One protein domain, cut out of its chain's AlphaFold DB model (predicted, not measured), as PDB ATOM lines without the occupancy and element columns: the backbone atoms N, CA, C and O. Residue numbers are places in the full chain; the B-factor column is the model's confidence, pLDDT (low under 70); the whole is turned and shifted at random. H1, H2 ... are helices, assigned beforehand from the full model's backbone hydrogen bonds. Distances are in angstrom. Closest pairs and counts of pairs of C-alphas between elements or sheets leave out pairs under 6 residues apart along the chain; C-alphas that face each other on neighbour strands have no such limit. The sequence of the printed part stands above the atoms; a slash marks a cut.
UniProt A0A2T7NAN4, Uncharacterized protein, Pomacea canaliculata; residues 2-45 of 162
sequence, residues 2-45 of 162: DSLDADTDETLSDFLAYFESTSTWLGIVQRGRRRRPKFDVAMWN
ATOM      1  N   ASP A   2     208.442 208.080  83.829       54.72
ATOM      2  CA  ASP A   2     207.845 208.988  84.834       54.72
ATOM      3  C   ASP A   2     206.752 208.265  85.660       54.72
ATOM      4  O   ASP A   2     205.635 208.735  85.819       54.72
ATOM      5  N   SER A   3     207.022 207.019  86.070       55.41
ATOM      6  CA  SER A   3     206.018 206.124  86.687       55.41
ATOM      7  C   SER A   3     206.464 205.530  88.026       55.41
ATOM      8  O   SER A   3     205.745 204.714  88.585       55.41
ATOM      9  N   LEU A   4     207.646 205.894  88.536       57.53
ATOM     10  CA  LEU A   4     208.173 205.366  89.805       57.53
ATOM     11  C   LEU A   4     207.870 206.281  91.005       57.53
ATOM     12  O   LEU A   4     208.032 205.859  92.149       57.53
ATOM     13  N   ASP A   5     207.385 207.497  90.752       61.72
ATOM     14  CA  ASP A   5     207.186 208.512  91.793       61.72
ATOM     15  C   ASP A   5     205.757 208.507  92.374       61.72
ATOM     16  O   ASP A   5     205.550 208.947  93.497       61.72
ATOM     17  N   ALA A   6     204.767 207.960  91.656       60.16
ATOM     18  CA  ALA A   6     203.379 207.879  92.132       60.16
ATOM     19  C   ALA A   6     203.143 206.700  93.097       60.16
ATOM     20  O   ALA A   6     202.547 206.882  94.156       60.16
ATOM     21  N   ASP A   7     203.680 205.513  92.786       61.66
ATOM     22  CA  ASP A   7     203.575 204.331  93.662       61.66
ATOM     23  C   ASP A   7     204.349 204.523  94.983       61.66
ATOM     24  O   ASP A   7     203.988 203.979  96.030       61.66
ATOM     25  N   THR A   8     205.432 205.305  94.958       65.12
ATOM     26  CA  THR A   8     206.223 205.612  96.159       65.12
ATOM     27  C   THR A   8     205.518 206.602  97.089       65.12
ATOM     28  O   THR A   8     205.692 206.510  98.304       65.12
ATOM     29  N   ASP A   9     204.679 207.489  96.553       72.12
ATOM     30  CA  ASP A   9     203.885 208.441  97.337       72.12
ATOM     31  C   ASP A   9     202.650 207.779  97.973       72.12
ATOM     32  O   ASP A   9     202.374 207.980  99.157       72.12
ATOM     33  N   GLU A  10     201.956 206.895  97.246       74.06
ATOM     34  CA  GLU A  10     200.797 206.158  97.780       74.06
ATOM     35  C   GLU A  10     201.207 205.192  98.906       74.06
ATOM     36  O   GLU A  10     200.591 205.159  99.973       74.06
ATOM     37  N   THR A  11     202.332 204.489  98.737       79.44
ATOM     38  CA  THR A  11     202.891 203.611  99.780       79.44
ATOM     39  C   THR A  11     203.383 204.376 101.011       79.44
ATOM     40  O   THR A  11     203.236 203.891 102.139       79.44
ATOM     41  N   LEU A  12     203.944 205.578 100.833       80.94
ATOM     42  CA  LEU A  12     204.335 206.447 101.942       80.94
ATOM     43  C   LEU A  12     203.109 207.007 102.674       80.94
ATOM     44  O   LEU A  12     203.107 207.052 103.906       80.94
ATOM     45  N   SER A  13     202.065 207.391 101.941       79.38
ATOM     46  CA  SER A  13     200.796 207.861 102.499       79.38
ATOM     47  C   SER A  13     200.122 206.780 103.346       79.38
ATOM     48  O   SER A  13     199.776 207.038 104.498       79.38
ATOM     49  N   ASP A  14     200.041 205.542 102.852       81.44
ATOM     50  CA  ASP A  14     199.505 204.400 103.605       81.44
ATOM     51  C   ASP A  14     200.331 204.091 104.860       81.44
ATOM     52  O   ASP A  14     199.791 203.809 105.939       81.44
ATOM     53  N   PHE A  15     201.656 204.191 104.753       81.19
ATOM     54  CA  PHE A  15     202.558 204.037 105.889       81.19
ATOM     55  C   PHE A  15     202.334 205.127 106.946       81.19
ATOM     56  O   PHE A  15     202.213 204.819 108.132       81.19
ATOM     57  N   LEU A  16     202.235 206.398 106.549       78.06
ATOM     58  CA  LEU A  16     201.959 207.504 107.470       78.06
ATOM     59  C   LEU A  16     200.558 207.385 108.077       78.06
ATOM     60  O   LEU A  16     200.393 207.534 109.291       78.06
ATOM     61  N   ALA A  17     199.567 206.998 107.271       75.56
ATOM     62  CA  ALA A  17     198.221 206.706 107.730       75.56
ATOM     63  C   ALA A  17     198.227 205.587 108.776       75.56
ATOM     64  O   ALA A  17     197.502 205.689 109.762       75.56
ATOM     65  N   TYR A  18     199.067 204.556 108.670       78.62
ATOM     66  CA  TYR A  18     199.182 203.548 109.729       78.62
ATOM     67  C   TYR A  18     199.563 204.166 111.088       78.62
ATOM     68  O   TYR A  18     198.955 203.821 112.108       78.62
ATOM     69  N   PHE A  19     200.509 205.111 111.124       72.19
ATOM     70  CA  PHE A  19     200.938 205.754 112.373       72.19
ATOM     71  C   PHE A  19     199.950 206.806 112.884       72.19
ATOM     72  O   PHE A  19     199.760 206.900 114.099       72.19
ATOM     73  N   GLU A  20     199.328 207.576 111.988       71.94
ATOM     74  CA  GLU A  20     198.447 208.704 112.323       71.94
ATOM     75  C   GLU A  20     196.970 208.314 112.474       71.94
ATOM     76  O   GLU A  20     196.302 208.763 113.410       71.94
ATOM     77  N   SER A  21     196.454 207.476 111.568       64.12
ATOM     78  CA  SER A  21     195.037 207.089 111.512       64.12
ATOM     79  C   SER A  21     194.691 206.017 112.535       64.12
ATOM     80  O   SER A  21     193.610 206.047 113.130       64.12
ATOM     81  N   THR A  22     195.616 205.093 112.814       61.25
ATOM     82  CA  THR A  22     195.428 204.167 113.921       61.25
ATOM     83  C   THR A  22     195.853 204.904 115.182       61.25
ATOM     84  O   THR A  22     196.996 205.328 115.335       61.25
ATOM     85  N   SER A  23     194.935 205.079 116.133       63.00
ATOM     86  CA  SER A  23     195.216 205.709 117.434       63.00
ATOM     87  C   SER A  23     196.164 204.861 118.307       63.00
ATOM     88  O   SER A  23     196.050 204.864 119.528       63.00
ATOM     89  N   THR A  24     197.059 204.085 117.699       73.94
ATOM     90  CA  THR A  24     197.957 203.114 118.310       73.94
ATOM     91  C   THR A  24     199.226 203.788 118.820       73.94
ATOM     92  O   THR A  24     199.585 203.565 119.973       73.94
ATOM     93  N   TRP A  25     199.855 204.638 117.999       74.75
ATOM     94  CA  TRP A  25     201.201 205.172 118.257       74.75
ATOM     95  C   TRP A  25     201.232 206.691 118.423       74.75
ATOM     96  O   TRP A  25     201.712 207.195 119.435       74.75
ATOM     97  N   LEU A  26     200.702 207.425 117.441       76.19
ATOM     98  CA  LEU A  26     200.709 208.886 117.442       76.19
ATOM     99  C   LEU A  26     199.411 209.458 118.017       76.19
ATOM    100  O   LEU A  26     199.474 210.412 118.789       76.19
ATOM    101  N   GLY A  27     198.263 208.861 117.701       68.75
ATOM    102  CA  GLY A  27     196.953 209.360 118.119       68.75
ATOM    103  C   GLY A  27     196.373 210.370 117.127       68.75
ATOM    104  O   GLY A  27     197.081 211.217 116.588       68.75
ATOM    105  N   ILE A  28     195.061 210.283 116.905       70.44
ATOM    106  CA  ILE A  28     194.351 211.071 115.888       70.44
ATOM    107  C   ILE A  28     194.110 212.494 116.404       70.44
ATOM    108  O   ILE A  28     193.601 212.676 117.515       70.44
ATOM    109  N   VAL A  29     194.409 213.510 115.592       69.56
ATOM    110  CA  VAL A  29     194.014 214.901 115.861       69.56
ATOM    111  C   VAL A  29     192.572 215.106 115.395       69.56
ATOM    112  O   VAL A  29     192.292 215.147 114.203       69.56
ATOM    113  N   GLN A  30     191.633 215.239 116.332       69.38
ATOM    114  CA  GLN A  30     190.234 215.564 116.040       69.38
ATOM    115  C   GLN A  30     189.883 216.919 116.657       69.38
ATOM    116  O   GLN A  30     190.026 217.113 117.863       69.38
ATOM    117  N   ARG A  31     189.399 217.864 115.834       72.94
ATOM    118  CA  ARG A  31     188.982 219.216 116.270       72.94
ATOM    119  C   ARG A  31     190.060 219.946 117.093       72.94
ATOM    120  O   ARG A  31     189.773 220.501 118.151       72.94
ATOM    121  N   GLY A  32     191.316 219.876 116.647       72.81
ATOM    122  CA  GLY A  32     192.457 220.512 117.321       72.81
ATOM    123  C   GLY A  32     192.921 219.825 118.612       72.81
ATOM    124  O   GLY A  32     193.844 220.312 119.257       72.81
ATOM    125  N   ARG A  33     192.321 218.692 119.002       68.19
ATOM    126  CA  ARG A  33     192.752 217.892 120.156       68.19
ATOM    127  C   ARG A  33     193.222 216.518 119.709       68.19
ATOM    128  O   ARG A  33     192.517 215.794 119.010       68.19
ATOM    129  N   ARG A  34     194.421 216.142 120.148       73.69
ATOM    130  CA  ARG A  34     194.987 214.819 119.893       73.69
ATOM    131  C   ARG A  34     194.394 213.808 120.870       73.69
ATOM    132  O   ARG A  34     194.463 214.004 122.084       73.69
ATOM    133  N   ARG A  35     193.785 212.740 120.354       75.56
ATOM    134  CA  ARG A  35     193.366 211.602 121.180       75.56
ATOM    135  C   ARG A  35     194.599 210.907 121.749       75.56
ATOM    136  O   ARG A  35     195.616 210.800 121.068       75.56
ATOM    137  N   ARG A  36     194.496 210.425 122.991       76.56
ATOM    138  CA  ARG A  36     195.571 209.645 123.615       76.56
ATOM    139  C   ARG A  36     195.824 208.377 122.786       76.56
ATOM    140  O   ARG A  36     194.857 207.666 122.498       76.56
ATOM    141  N   PRO A  37     197.077 208.098 122.398       83.50
ATOM    142  CA  PRO A  37     197.406 206.856 121.721       83.50
ATOM    143  C   PRO A  37     197.229 205.659 122.668       83.50
ATOM    144  O   PRO A  37     197.300 205.799 123.890       83.50
ATOM    145  N   LYS A  38     196.995 204.473 122.099       81.94
ATOM    146  CA  LYS A  38     196.895 203.202 122.832       81.94
ATOM    147  C   LYS A  38     198.195 202.888 123.570       81.94
ATOM    148  O   LYS A  38     198.151 202.369 124.681       81.94
ATOM    149  N   PHE A  39     199.327 203.217 122.953       82.06
ATOM    150  CA  PHE A  39     200.641 203.180 123.575       82.06
ATOM    151  C   PHE A  39     201.126 204.608 123.780       82.06
ATOM    152  O   PHE A  39     201.355 205.339 122.816       82.06
ATOM    153  N   ASP A  40     201.252 205.008 125.043       82.19
ATOM    154  CA  ASP A  40     201.711 206.347 125.395       82.19
ATOM    155  C   ASP A  40     203.119 206.605 124.840       82.19
ATOM    156  O   ASP A  40     203.961 205.704 124.803       82.19
ATOM    157  N   VAL A  41     203.387 207.849 124.447       81.00
ATOM    158  CA  VAL A  41     204.698 208.287 123.953       81.00
ATOM    159  C   VAL A  41     205.774 208.008 124.992       81.00
ATOM    160  O   VAL A  41     206.851 207.536 124.644       81.00
ATOM    161  N   ALA A  42     205.457 208.186 126.275       81.56
ATOM    162  CA  ALA A  42     206.367 207.878 127.374       81.56
ATOM    163  C   ALA A  42     206.818 206.401 127.419       81.56
ATOM    164  O   ALA A  42     207.854 206.102 128.005       81.56
ATOM    165  N   MET A  43     206.064 205.474 126.813       82.50
ATOM    166  CA  MET A  43     206.409 204.048 126.786       82.50
ATOM    167  C   MET A  43     207.531 203.735 125.788       82.50
ATOM    168  O   MET A  43     208.376 202.887 126.064       82.50
ATOM    169  N   TRP A  44     207.511 204.372 124.613       84.25
ATOM    170  CA  TRP A  44     208.421 204.058 123.504       84.25
ATOM    171  C   TRP A  44     209.471 205.140 123.248       84.25
ATOM    172  O   TRP A  44     210.475 204.876 122.585       84.25
ATOM    173  N   ASN A  45     209.273 206.344 123.779       85.31
ATOM    174  CA  ASN A  45     210.260 207.405 123.711       85.31
ATOM    175  C   ASN A  45     211.435 207.100 124.656       85.31
ATOM    176  O   ASN A  45     211.272 206.656 125.792       85.31
TER     177      ASN A  45
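This is residues 2 to 45 of the 162 residues of an uncharacterized protein of Pomacea canaliculata (UniProt A0A2T7NAN4). One long helix, H1, runs out as an arm from a small head of loops, and the short helix H2 lies at the far side of that head. In the head, residues 22 to 40 hold no named element and fold back on themselves, with residues 29 to 30 paired antiparallel with residues 33 to 34. The printed part has 44 residues with two named helices, H1 then H2, and no named strand; the class is all helix, with 21 residues in named elements, under half of the whole. It is only just loose, close to extended, with a radius of gyration of the C-alphas of 13.6 A, and flat, spanning 42 by 26 by 12 A.

H1, residues 5 to 21, and H2, residues 41 to 44, are apart. In H1 every O i to N i+4 pair is within hydrogen-bond range; H2 is too short for such a pair, and its one O i to N i+3 pair is within range. Residues 2 to 17, of which 5 to 17 belong to H1, stand free.

H1 measures 23.2 A from C-alpha 5 at (207.186, 208.512, 91.793) to C-alpha 21 at (195.037, 207.089, 111.512). H2 measures 5.7 A and ends at C-alpha 44 at (208.421, 204.058, 123.504).

The two C-alphas farthest apart, those of Asp 2 and Ala 42, are 42.6 A apart. The printed part has no cut, and the link from H1 to H2, 19 residues, is long. The mean pLDDT of the printed part is 73.1; residues 2 to 8, 21 to 23, 27, 29 to 30 and 33 are under 70.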